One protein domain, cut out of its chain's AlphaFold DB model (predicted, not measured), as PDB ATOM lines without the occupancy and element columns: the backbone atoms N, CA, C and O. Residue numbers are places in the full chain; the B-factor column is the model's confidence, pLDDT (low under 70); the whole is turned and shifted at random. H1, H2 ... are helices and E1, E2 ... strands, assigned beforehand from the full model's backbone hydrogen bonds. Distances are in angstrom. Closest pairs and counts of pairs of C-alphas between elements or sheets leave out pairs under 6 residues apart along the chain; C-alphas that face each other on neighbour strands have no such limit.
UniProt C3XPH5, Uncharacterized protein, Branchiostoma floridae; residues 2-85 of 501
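This is residues 2 to 85 of the 501 residues of an uncharacterized protein of Branchiostoma floridae (UniProt C3XPH5). A two-stranded hairpin, E1 and E2, meets the longest helix, H2, which crosses near the hairpin's turn end; H3 and H4 fold back from one end of H2, while residues 45 to 50 stick out beyond its other end. The first printed residues run out past the start of E1 as a tail that makes the longest axis. The printed part has 84 residues, with elements in the order E1, E2, H1, H2, H3, H4, and its class is mixed, helices and strands. The sheet, E1 - E2, is antiparallel. The whole is loose, with a radius of gyration of the C-alphas of 15.0 A and spans of 48 by 36 by 30 A.

E1, residues 9 to 14, is 15.3 A long and begins at C-alpha 9 (3.903, -13.678, -7.390). E2, residues 20 to 25, measures 16.4 A. H2, residues 52 to 66, measures 20.8 A; H3, residues 70 to 77, 10.1 A. H1 is residues 38 to 41; H4, residues 79 to 82, ends at C-alpha 82 (-9.483, 0.641, -19.064).

E1 and E2 form an antiparallel hairpin at 152 degrees, with N 10 and O 24 2.8 A apart, within hydrogen-bond range. The closest C-alphas of E1 and H2, Phe 14 and Ala 58, are 7.7 A apart. H1 touches H2, closest at C-alphas 38 and 56, 6.7 A. H2 and H3 are close but not clearly touching, C-alphas 65 and 73 being closest at 5.8 A; they run opposite ways at a shallow tilt of 34 degrees, only just short of steep. H3 and H4 are close but not clearly touching, closest at C-alphas 75 and 81, 6.5 A. In H2 and H3 every O i to N i+4 pair is within hydrogen-bond range; H1 and H4 are too short for such a pair.

The C-alphas of Met 2 and Lys 53, the two farthest apart, are 47.7 A apart. The printed part has no cut. The link from E2 to H1 is long, 12 residues. No printed residue is under 70 in pLDDT.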
ATOM      1  N   MET A   2      21.704 -23.733   2.632       75.31
ATOM      2  CA  MET A   2      20.473 -22.945   2.735       75.31
ATOM      3  C   MET A   2      19.703 -23.081   1.422       75.31
ATOM      4  O   MET A   2      20.183 -22.654   0.376       75.31
ATOM      5  N   VAL A   3      18.530 -23.708   1.470       84.56
ATOM      6  CA  VAL A   3      17.625 -23.770   0.320       84.56
ATOM      7  C   VAL A   3      16.862 -22.450   0.266       84.56
ATOM      8  O   VAL A   3      16.028 -22.177   1.129       84.56
ATOM      9  N   TYR A   4      17.164 -21.612  -0.725       88.50
ATOM     10  CA  TYR A   4      16.400 -20.395  -0.979       88.50
ATOM     11  C   TYR A   4      15.059 -20.759  -1.617       88.50
ATOM     12  O   TYR A   4      15.005 -21.270  -2.733       88.50
ATOM     13  N   VAL A   5      13.966 -20.485  -0.907       89.75
ATOM     14  CA  VAL A   5      12.613 -20.627  -1.452       89.75
ATOM     15  C   VAL A   5      12.244 -19.324  -2.156       89.75
ATOM     16  O   VAL A   5      12.007 -18.302  -1.511       89.75
ATOM     17  N   ILE A   6      12.201 -19.347  -3.486       91.12
ATOM     18  CA  ILE A   6      11.743 -18.206  -4.286       91.12
ATOM     19  C   ILE A   6      10.213 -18.155  -4.220       91.12
ATOM     20  O   ILE A   6       9.526 -19.110  -4.576       91.12
ATOM     21  N   HIS A   7       9.663 -17.031  -3.761       92.31
ATOM     22  CA  HIS A   7       8.216 -16.823  -3.716       92.31
ATOM     23  C   HIS A   7       7.719 -16.169  -5.007       92.31
ATOM     24  O   HIS A   7       7.807 -14.950  -5.167       92.31
ATOM     25  N   VAL A   8       7.137 -16.970  -5.897       96.06
ATOM     26  CA  VAL A   8       6.523 -16.486  -7.139       96.06
ATOM     27  C   VAL A   8       5.234 -15.707  -6.835       96.06
ATOM     28  O   VAL A   8       4.372 -16.131  -6.053       96.06
ATOM     29  N   ARG A   9       5.099 -14.529  -7.454       97.38
ATOM     30  CA  ARG A   9       3.903 -13.678  -7.390       97.38
ATOM     31  C   ARG A   9       3.511 -13.236  -8.792       97.38
ATOM     32  O   ARG A   9       4.369 -12.873  -9.588       97.38
ATOM     33  N   TYR A  10       2.211 -13.188  -9.050       98.00
ATOM     34  CA  TYR A  10       1.653 -12.713 -10.310       98.00
ATOM     35  C   TYR A  10       1.055 -11.323 -10.145       98.00
ATOM     36  O   TYR A  10       0.329 -11.059  -9.186       98.00
ATOM     37  N   HIS A  11       1.321 -10.446 -11.108       97.31
ATOM     38  CA  HIS A  11       0.638  -9.166 -11.222       97.31
ATOM     39  C   HIS A  11      -0.671  -9.355 -11.997       97.31
ATOM     40  O   HIS A  11      -0.653  -9.718 -13.174       97.31
ATOM     41  N   VAL A  12      -1.809  -9.112 -11.346       97.38
ATOM     42  CA  VAL A  12      -3.138  -9.317 -11.942       97.38
ATOM     43  C   VAL A  12      -3.934  -8.020 -12.021       97.38
ATOM     44  O   VAL A  12      -3.735  -7.097 -11.230       97.38
ATOM     45  N   VAL A  13      -4.882  -7.980 -12.958       97.19
ATOM     46  CA  VAL A  13      -5.863  -6.900 -13.119       97.19
ATOM     47  C   VAL A  13      -7.250  -7.475 -12.854       97.19
ATOM     48  O   VAL A  13      -7.642  -8.460 -13.477       97.19
ATOM     49  N   PHE A  14      -8.000  -6.869 -11.936       97.19
ATOM     50  CA  PHE A  14      -9.336  -7.341 -11.590       97.19
ATOM     51  C   PHE A  14     -10.386  -6.844 -12.587       97.19
ATOM     52  O   PHE A  14     -10.421  -5.671 -12.981       97.19
ATOM     53  N   PHE A  15     -11.296  -7.742 -12.966       97.25
ATOM     54  CA  PHE A  15     -12.524  -7.375 -13.662       97.25
ATOM     55  C   PHE A  15     -13.514  -6.712 -12.701       97.25
ATOM     56  O   PHE A  15     -13.595  -7.058 -11.525       97.25
ATOM     57  N   GLY A  16     -14.294  -5.764 -13.212       95.00
ATOM     58  CA  GLY A  16     -15.229  -4.975 -12.414       95.00
ATOM     59  C   GLY A  16     -15.470  -3.603 -13.026       95.00
ATOM     60  O   GLY A  16     -14.828  -3.245 -14.007       95.00
ATOM     61  N   LYS A  17     -16.394  -2.828 -12.450       92.38
ATOM     62  CA  LYS A  17     -16.684  -1.458 -12.907       92.38
ATOM     63  C   LYS A  17     -15.454  -0.556 -12.765       92.38
ATOM     64  O   LYS A  17     -15.093   0.144 -13.702       92.38
ATOM     65  N   THR A  18     -14.797  -0.631 -11.612       91.62
ATOM     66  CA  THR A  18     -13.519   0.027 -11.347       91.62
ATOM     67  C   THR A  18     -12.373  -0.937 -11.638       91.62
ATOM     68  O   THR A  18     -12.428  -2.121 -11.300       91.62
ATOM     69  N   VAL A  19     -11.333  -0.436 -12.302       93.12
ATOM     70  CA  VAL A  19     -10.135  -1.220 -12.614       93.12
ATOM     71  C   VAL A  19      -9.200  -1.163 -11.414       93.12
ATOM     72  O   VAL A  19      -8.865  -0.083 -10.938       93.12
ATOM     73  N   SER A  20      -8.762  -2.320 -10.930       94.00
ATOM     74  CA  SER A  20      -7.770  -2.423  -9.856       94.00
ATOM     75  C   SER A  20      -6.734  -3.496 -10.184       94.00
ATOM     76  O   SER A  20      -6.953  -4.332 -11.064       94.00
ATOM     77  N   ARG A  21      -5.587  -3.449  -9.502       95.81
ATOM     78  CA  ARG A  21      -4.454  -4.361  -9.705       95.81
ATOM     79  C   ARG A  21      -3.844  -4.785  -8.376       95.81
ATOM     80  O   ARG A  21      -3.890  -4.017  -7.417       95.81
ATOM     81  N   ALA A  22      -3.271  -5.982  -8.329       97.38
ATOM     82  CA  ALA A  22      -2.563  -6.485  -7.155       97.38
ATOM     83  C   ALA A  22      -1.495  -7.515  -7.534       97.38
ATOM     84  O   ALA A  22      -1.570  -8.150  -8.587       97.38
ATOM     85  N   TRP A  23      -0.533  -7.709  -6.634       97.62
ATOM     86  CA  TRP A  23       0.388  -8.840  -6.661       97.62
ATOM     87  C   TRP A  23      -0.189  -9.979  -5.821       97.62
ATOM     88  O   TRP A  23      -0.348  -9.831  -4.609       97.62
ATOM     89  N   ILE A  24      -0.508 -11.104  -6.456       97.44
ATOM     90  CA  ILE A  24      -1.112 -12.273  -5.807       97.44
ATOM     91  C   ILE A  24      -0.084 -13.408  -5.759       97.44
ATOM     92  O   ILE A  24       0.579 -13.666  -6.765       97.44
ATOM     93  N   PRO A  25       0.079 -14.097  -4.614       97.12
ATOM     94  CA  PRO A  25       0.944 -15.270  -4.544       97.12
ATOM     95  C   PRO A  25       0.400 -16.402  -5.421       97.12
ATOM     96  O   PRO A  25      -0.811 -16.612  -5.478       97.12
ATOM     97  N   GLU A  26       1.293 -17.169  -6.043       96.19
ATOM     98  CA  GLU A  26       0.948 -18.261  -6.969       96.19
ATOM     99  C   GLU A  26      -0.126 -19.216  -6.428       96.19
ATOM    100  O   GLU A  26      -1.114 -19.484  -7.104       96.19
ATOM    101  N   ARG A  27      -0.020 -19.619  -5.155       95.69
ATOM    102  CA  ARG A  27      -0.988 -20.506  -4.476       95.69
ATOM    103  C   ARG A  27      -2.444 -20.012  -4.467       95.69
ATOM    104  O   ARG A  27      -3.353 -20.782  -4.162       95.69
ATOM    105  N   SER A  28      -2.666 -18.724  -4.719       95.31
ATOM    106  CA  SER A  28      -3.984 -18.084  -4.727       95.31
ATOM    107  C   SER A  28      -4.488 -17.773  -6.139       95.31
ATOM    108  O   SER A  28      -5.588 -17.242  -6.279       95.31
ATOM    109  N   VAL A  29      -3.717 -18.101  -7.176       95.94
ATOM    110  CA  VAL A  29      -4.097 -17.928  -8.580       95.94
ATOM    111  C   VAL A  29      -4.507 -19.282  -9.152       95.94
ATOM    112  O   VAL A  29      -3.871 -20.299  -8.896       95.94
ATOM    113  N   ARG A  30      -5.603 -19.310  -9.912       94.94
ATOM    114  CA  ARG A  30      -6.075 -20.509 -10.614       94.94
ATOM    115  C   ARG A  30      -6.484 -20.155 -12.043       94.94
ATOM    116  O   ARG A  30      -6.998 -19.053 -12.247       94.94
ATOM    117  N   PRO A  31      -6.297 -21.065 -13.016       95.06
ATOM    118  CA  PRO A  31      -6.832 -20.885 -14.358       95.06
ATOM    119  C   PRO A  31      -8.349 -20.688 -14.317       95.06
ATOM    120  O   PRO A  31      -9.066 -21.418 -13.633       95.06
ATOM    121  N   PHE A  32      -8.839 -19.687 -15.045       95.00
ATOM    122  CA  PHE A  32     -10.270 -19.432 -15.148       95.00
ATOM    123  C   PHE A  32     -10.873 -20.276 -16.275       95.00
ATOM    124  O   PHE A  32     -10.564 -20.067 -17.446       95.00
ATOM    125  N   THR A  33     -11.752 -21.207 -15.914       92.44
ATOM    126  CA  THR A  33     -12.578 -22.004 -16.829       92.44
ATOM    127  C   THR A  33     -13.980 -21.395 -16.952       92.44
ATOM    128  O   THR A  33     -14.483 -20.766 -16.018       92.44
ATOM    129  N   GLN A  34     -14.624 -21.552 -18.113       86.69
ATOM    130  CA  GLN A  34     -15.937 -20.949 -18.402       86.69
ATOM    131  C   GLN A  34     -17.059 -21.461 -17.479       86.69
ATOM    132  O   GLN A  34     -18.019 -20.734 -17.220       86.69
ATOM    133  N   GLU A  35     -16.891 -22.671 -16.942       86.81
ATOM    134  CA  GLU A  35     -17.809 -23.352 -16.020       86.81
ATOM    135  C   GLU A  35     -17.839 -22.744 -14.612       86.81
ATOM    136  O   GLU A  35     -18.673 -23.110 -13.790       86.81
ATOM    137  N   ASN A  36     -16.959 -21.785 -14.315       83.12
ATOM    138  CA  ASN A  36     -16.986 -21.092 -13.038       83.12
ATOM    139  C   ASN A  36     -18.247 -20.220 -12.945       83.12
ATOM    140  O   ASN A  36     -18.310 -19.111 -13.480       83.12
ATOM    141  N   ASP A  37     -19.267 -20.738 -12.272       84.06
ATOM    142  CA  ASP A  37     -20.440 -20.000 -11.820       84.06
ATOM    143  C   ASP A  37     -20.224 -19.321 -10.466       84.06
ATOM    144  O   ASP A  37     -19.414 -19.736  -9.637       84.06
ATOM    145  N   VAL A  38     -21.003 -18.260 -10.229       85.44
ATOM    146  CA  VAL A  38     -20.956 -17.443  -9.002       85.44
ATOM    147  C   VAL A  38     -21.133 -18.286  -7.742       85.44
ATOM    148  O   VAL A  38     -20.574 -17.957  -6.698       85.44
ATOM    149  N   ASP A  39     -21.902 -19.366  -7.841       86.44
ATOM    150  CA  ASP A  39     -22.239 -20.214  -6.703       86.44
ATOM    151  C   ASP A  39     -21.048 -21.089  -6.257       86.44
ATOM    152  O   ASP A  39     -21.004 -21.518  -5.104       86.44
ATOM    153  N   HIS A  40     -20.020 -21.251  -7.101       86.56
ATOM    154  CA  HIS A  40     -18.769 -21.928  -6.738       86.56
ATOM    155  C   HIS A  40     -17.786 -21.038  -5.962       86.56
ATOM    156  O   HIS A  40     -16.859 -21.559  -5.344       86.56
ATOM    157  N   LEU A  41     -17.976 -19.709  -5.942       86.38
ATOM    158  CA  LEU A  41     -17.077 -18.781  -5.234       86.38
ATOM    159  C   LEU A  41     -17.331 -18.704  -3.715       86.38
ATOM    160  O   LEU A  41     -16.636 -17.971  -3.010       86.38
ATOM    161  N   GLY A  42     -18.293 -19.466  -3.188       90.94
ATOM    162  CA  GLY A  42     -18.604 -19.492  -1.760       90.94
ATOM    163  C   GLY A  42     -19.287 -18.213  -1.263       90.94
ATOM    164  O   GLY A  42     -20.051 -17.567  -1.983       90.94
ATOM    165  N   SER A  43     -19.067 -17.859   0.009       93.75
ATOM    166  CA  SER A  43     -19.695 -16.677   0.612       93.75
ATOM    167  C   SER A  43     -19.087 -15.387   0.061       93.75
ATOM    168  O   SER A  43     -17.920 -15.088   0.290       93.75
ATOM    169  N   LEU A  44     -19.913 -14.586  -0.613       95.19
ATOM    170  CA  LEU A  44     -19.545 -13.272  -1.155       95.19
ATOM    171  C   LEU A  44     -19.939 -12.113  -0.227       95.19
ATOM    172  O   LEU A  44     -20.086 -10.974  -0.679       95.19
ATOM    173  N   VAL A  45     -20.178 -12.407   1.051       96.62
ATOM    174  CA  VAL A  45     -20.461 -11.404   2.078       96.62
ATOM    175  C   VAL A  45     -19.189 -11.180   2.885       96.62
ATOM    176  O   VAL A  45     -18.733 -12.089   3.572       96.62
ATOM    177  N   VAL A  46     -18.635  -9.973   2.794       94.62
ATOM    178  CA  VAL A  46     -17.442  -9.548   3.543       94.62
ATOM    179  C   VAL A  46     -17.828  -8.311   4.344       94.62
ATOM    180  O   VAL A  46     -18.442  -7.399   3.797       94.62
ATOM    181  N   ASP A  47     -17.557  -8.314   5.649       95.19
ATOM    182  CA  ASP A  47     -17.891  -7.214   6.573       95.19
ATOM    183  C   ASP A  47     -19.361  -6.759   6.508       95.19
ATOM    184  O   ASP A  47     -19.687  -5.577   6.580       95.19
ATOM    185  N   GLY A  48     -20.275  -7.714   6.313       96.06
ATOM    186  CA  GLY A  48     -21.711  -7.451   6.170       96.06
ATOM    187  C   GLY A  48     -22.123  -6.846   4.822       96.06
ATOM    188  O   GLY A  48     -23.318  -6.719   4.557       96.06
ATOM    189  N   LYS A  49     -21.172  -6.528   3.935       97.12
ATOM    190  CA  LYS A  49     -21.426  -6.035   2.577       97.12
ATOM    191  C   LYS A  49     -21.535  -7.215   1.604       97.12
ATOM    192  O   LYS A  49     -20.721  -8.134   1.622       97.12
ATOM    193  N   ASN A  50     -22.556  -7.208   0.743       95.94
ATOM    194  CA  ASN A  50     -22.787  -8.268  -0.245       95.94
ATOM    195  C   ASN A  50     -22.191  -7.894  -1.611       95.94
ATOM    196  O   ASN A  50     -22.685  -6.998  -2.297       95.94
ATOM    197  N   TYR A  51     -21.166  -8.628  -2.043       95.81
ATOM    198  CA  TYR A  51     -20.432  -8.352  -3.281       95.81
ATOM    199  C   TYR A  51     -20.950  -9.131  -4.499       95.81
ATOM    200  O   TYR A  51     -20.391  -9.004  -5.591       95.81
ATOM    201  N   ARG A  52     -22.052  -9.889  -4.377       95.38
ATOM    202  CA  ARG A  52     -22.562 -10.778  -5.442       95.38
ATOM    203  C   ARG A  52     -22.822 -10.053  -6.763       95.38
ATOM    204  O   ARG A  52     -22.558 -10.613  -7.822       95.38
ATOM    205  N   LYS A  53     -23.292  -8.800  -6.725       94.88
ATOM    206  CA  LYS A  53     -23.501  -7.980  -7.936       94.88
ATOM    207  C   LYS A  53     -22.181  -7.636  -8.639       94.88
ATOM    208  O   LYS A  53     -22.090  -7.771  -9.857       94.88
ATOM    209  N   ARG A  54     -21.154  -7.231  -7.879       94.94
ATOM    210  CA  ARG A  54     -19.829  -6.883  -8.426       94.94
ATOM    211  C   ARG A  54     -19.142  -8.117  -9.011       94.94
ATOM    212  O   ARG A  54     -18.628  -8.049 -10.123       94.94
ATOM    213  N   VAL A  55     -19.236  -9.253  -8.317       95.31
ATOM    214  CA  VAL A  55     -18.706 -10.541  -8.790       95.31
ATOM    215  C   VAL A  55     -19.414 -11.009 -10.060       95.31
ATOM    216  O   VAL A  55     -18.741 -11.404 -11.003       95.31
ATOM    217  N   LYS A  56     -20.749 -10.895 -10.148       95.31
ATOM    218  CA  LYS A  56     -21.497 -11.205 -11.382       95.31
ATOM    219  C   LYS A  56     -21.004 -10.392 -12.580       95.31
ATOM    220  O   LYS A  56     -20.760 -10.959 -13.636       95.31
ATOM    221  N   CYS A  57     -20.820  -9.083 -12.405       95.56
ATOM    222  CA  CYS A  57     -20.284  -8.216 -13.456       95.56
ATOM    223  C   CYS A  57     -18.869  -8.643 -13.881       95.56
ATOM    224  O   CYS A  57     -18.609  -8.804 -15.073       95.56
ATOM    225  N   ALA A  58     -17.984  -8.901 -12.913       96.25
ATOM    226  CA  ALA A  58     -16.628  -9.377 -13.174       96.25
ATOM    227  C   ALA A  58     -16.611 -10.718 -13.931       96.25
ATOM    228  O   ALA A  58     -15.821 -10.893 -14.856       96.25
ATOM    229  N   LEU A  59     -17.520 -11.634 -13.586       95.88
ATOM    230  CA  LEU A  59     -17.651 -12.940 -14.229       95.88
ATOM    231  C   LEU A  59     -18.082 -12.822 -15.696       95.88
ATOM    232  O   LEU A  59     -17.524 -13.501 -16.555       95.88
ATOM    233  N   THR A  60     -19.032 -11.934 -16.002       96.31
ATOM    234  CA  THR A  60     -19.444 -11.664 -17.387       96.31
ATOM    235  C   THR A  60     -18.266 -11.168 -18.226       96.31
ATOM    236  O   THR A  60     -18.054 -11.667 -19.330       96.31
ATOM    237  N   MET A  61     -17.452 -10.250 -17.691       97.12
ATOM    238  CA  MET A  61     -16.248  -9.765 -18.380       97.12
ATOM    239  C   MET A  61     -15.203 -10.871 -18.560       97.12
ATOM    240  O   MET A  61     -14.609 -10.989 -19.628       97.12
ATOM    241  N   ALA A  62     -15.004 -11.715 -17.543       96.88
ATOM    242  CA  ALA A  62     -14.086 -12.847 -17.627       96.88
ATOM    243  C   ALA A  62     -14.502 -13.829 -18.734       96.88
ATOM    244  O   ALA A  62     -13.666 -14.238 -19.537       96.88
ATOM    245  N   ARG A  63     -15.800 -14.142 -18.842       96.62
ATOM    246  CA  ARG A  63     -16.346 -14.986 -19.917       96.62
ATOM    247  C   ARG A  63     -16.128 -14.372 -21.298       96.62
ATOM    248  O   ARG A  63     -15.702 -15.078 -22.203       96.62
ATOM    249  N   GLN A  64     -16.339 -13.064 -21.451       97.06
ATOM    250  CA  GLN A  64     -16.031 -12.359 -22.702       97.06
ATOM    251  C   GLN A  64     -14.540 -12.436 -23.050       97.06
ATOM    252  O   GLN A  64     -14.186 -12.660 -24.204       97.06
ATOM    253  N   ALA A  65     -13.661 -12.288 -22.057       97.31
ATOM    254  CA  ALA A  65     -12.221 -12.356 -22.264       97.31
ATOM    255  C   ALA A  65     -11.751 -13.752 -22.703       97.31
ATOM    256  O   ALA A  65     -10.857 -13.836 -23.541       97.31
ATOM    257  N   VAL A  66     -12.343 -14.835 -22.183       96.81
ATOM    258  CA  VAL A  66     -11.969 -16.223 -22.536       96.81
ATOM    259  C   VAL A  66     -12.102 -16.499 -24.035       96.81
ATOM    260  O   VAL A  66     -11.255 -17.186 -24.596       96.81
ATOM    261  N   VAL A  67     -13.111 -15.923 -24.694       97.31
ATOM    262  CA  VAL A  67     -13.369 -16.116 -26.134       97.31
ATOM    263  C   VAL A  67     -12.363 -15.351 -27.014       97.31
ATOM    264  O   VAL A  67     -12.244 -15.607 -28.210       97.31
ATOM    265  N   LEU A  68     -11.608 -14.404 -26.448       97.81
ATOM    266  CA  LEU A  68     -10.669 -13.564 -27.190       97.81
ATOM    267  C   LEU A  68      -9.237 -14.120 -27.168       97.81
ATOM    268  O   LEU A  68      -8.738 -14.641 -26.163       97.81
ATOM    269  N   SER A  69      -8.506 -13.883 -28.260       98.19
ATOM    270  CA  SER A  69      -7.058 -14.112 -28.302       98.19
ATOM    271  C   SER A  69      -6.329 -13.251 -27.262       98.19
ATOM    272  O   SER A  69      -6.811 -12.190 -26.862       98.19
ATOM    273  N   ILE A  70      -5.144 -13.685 -26.822       97.38
ATOM    274  CA  ILE A  70      -4.369 -12.995 -25.771       97.38
ATOM    275  C   ILE A  70      -4.116 -11.522 -26.140       97.38
ATOM    276  O   ILE A  70      -4.341 -10.636 -25.318       97.38
ATOM    277  N   LYS A  71      -3.742 -11.243 -27.398       98.06
ATOM    278  CA  LYS A  71      -3.524  -9.873 -27.895       98.06
ATOM    279  C   LYS A  71      -4.787  -9.009 -27.752       98.06
ATOM    280  O   LYS A  71      -4.729  -7.923 -27.180       98.06
ATOM    281  N   LYS A  72      -5.948  -9.525 -28.183       98.38
ATOM    282  CA  LYS A  72      -7.237  -8.819 -28.058       98.38
ATOM    283  C   LYS A  72      -7.669  -8.650 -26.602       98.38
ATOM    284  O   LYS A  72      -8.220  -7.606 -26.253       98.38
ATOM    285  N   ARG A  73      -7.390  -9.630 -25.734       98.00
ATOM    286  CA  ARG A  73      -7.642  -9.512 -24.291       98.00
ATOM    287  C   ARG A  73      -6.861  -8.360 -23.679       98.00
ATOM    288  O   ARG A  73      -7.450  -7.575 -22.950       98.00
ATOM    289  N   LEU A  74      -5.574  -8.226 -23.988       96.69
ATOM    290  CA  LEU A  74      -4.753  -7.129 -23.471       96.69
ATOM    291  C   LEU A  74      -5.215  -5.767 -24.004       96.69
ATOM    292  O   LEU A  74      -5.278  -4.807 -23.242       96.69
ATOM    293  N   GLN A  75      -5.616  -5.692 -25.272       97.69
ATOM    294  CA  GLN A  75      -6.144  -4.459 -25.856       97.69
ATOM    295  C   GLN A  75      -7.517  -4.061 -25.286       97.69
ATOM    296  O   GLN A  75      -7.796  -2.883 -25.115       97.69
ATOM    297  N   THR A  76      -8.382  -5.025 -24.975       97.06
ATOM    298  CA  THR A  76      -9.753  -4.735 -24.508       97.06
ATOM    299  C   THR A  76      -9.816  -4.592 -22.987       97.06
ATOM    300  O   THR A  76     -10.504  -3.729 -22.445       97.06
ATOM    301  N   PHE A  77      -9.102  -5.464 -22.279       97.19
ATOM    302  CA  PHE A  77      -9.195  -5.628 -20.833       97.19
ATOM    303  C   PHE A  77      -7.920  -5.260 -20.075       97.19
ATOM    304  O   PHE A  77      -7.920  -5.300 -18.842       97.19
ATOM    305  N   GLY A  78      -6.850  -4.887 -20.777       96.12
ATOM    306  CA  GLY A  78      -5.610  -4.441 -20.156       96.12
ATOM    307  C   GLY A  78      -5.813  -3.193 -19.302       96.12
ATOM    308  O   GLY A  78      -6.651  -2.336 -19.592       96.12
ATOM    309  N   PHE A  79      -5.013  -3.083 -18.241       95.88
ATOM    310  CA  PHE A  79      -5.102  -1.973 -17.292       95.88
ATOM    311  C   PHE A  79      -5.009  -0.613 -17.993       95.88
ATOM    312  O   PHE A  79      -5.875   0.225 -17.787       95.88
ATOM    313  N   GLY A  80      -4.018  -0.423 -18.871       93.19
ATOM    314  CA  GLY A  80      -3.803   0.853 -19.564       93.19
ATOM    315  C   GLY A  80      -4.937   1.266 -20.504       93.19
ATOM    316  O   GLY A  80      -5.095   2.446 -20.771       93.19
ATOM    317  N   GLN A  81      -5.747   0.315 -20.972       94.62
ATOM    318  CA  GLN A  81      -6.867   0.586 -21.879       94.62
ATOM    319  C   GLN A  81      -8.142   0.950 -21.114       94.62
ATOM    320  O   GLN A  81      -8.980   1.702 -21.600       94.62
ATOM    321  N   ARG A  82      -8.291   0.427 -19.892       94.75
ATOM    322  CA  ARG A  82      -9.483   0.641 -19.064       94.75
ATOM    323  C   ARG A  82      -9.303   1.711 -17.990       94.75
ATOM    324  O   ARG A  82     -10.290   2.257 -17.505       94.75
ATOM    325  N   PHE A  83      -8.074   1.972 -17.563       94.00
ATOM    326  CA  PHE A  83      -7.782   2.958 -16.533       94.00
ATOM    327  C   PHE A  83      -7.768   4.361 -17.144       94.00
ATOM    328  O   PHE A  83      -6.819   4.742 -17.818       94.00
ATOM    329  N   GLN A  84      -8.829   5.125 -16.885       89.12
ATOM    330  CA  GLN A  84      -8.959   6.530 -17.298       89.12
ATOM    331  C   GLN A  84      -8.474   7.517 -16.219       89.12
ATOM    332  O   GLN A  84      -8.582   8.726 -16.390       89.12
ATOM    333  N   GLY A  85      -7.984   7.011 -15.083       85.25
ATOM    334  CA  GLY A  85      -7.566   7.844 -13.960       85.25
ATOM    335  C   GLY A  85      -6.236   8.554 -14.207       85.25
ATOM    336  O   GLY A  85      -5.386   8.088 -14.969       85.25
TER     337      GLY A  85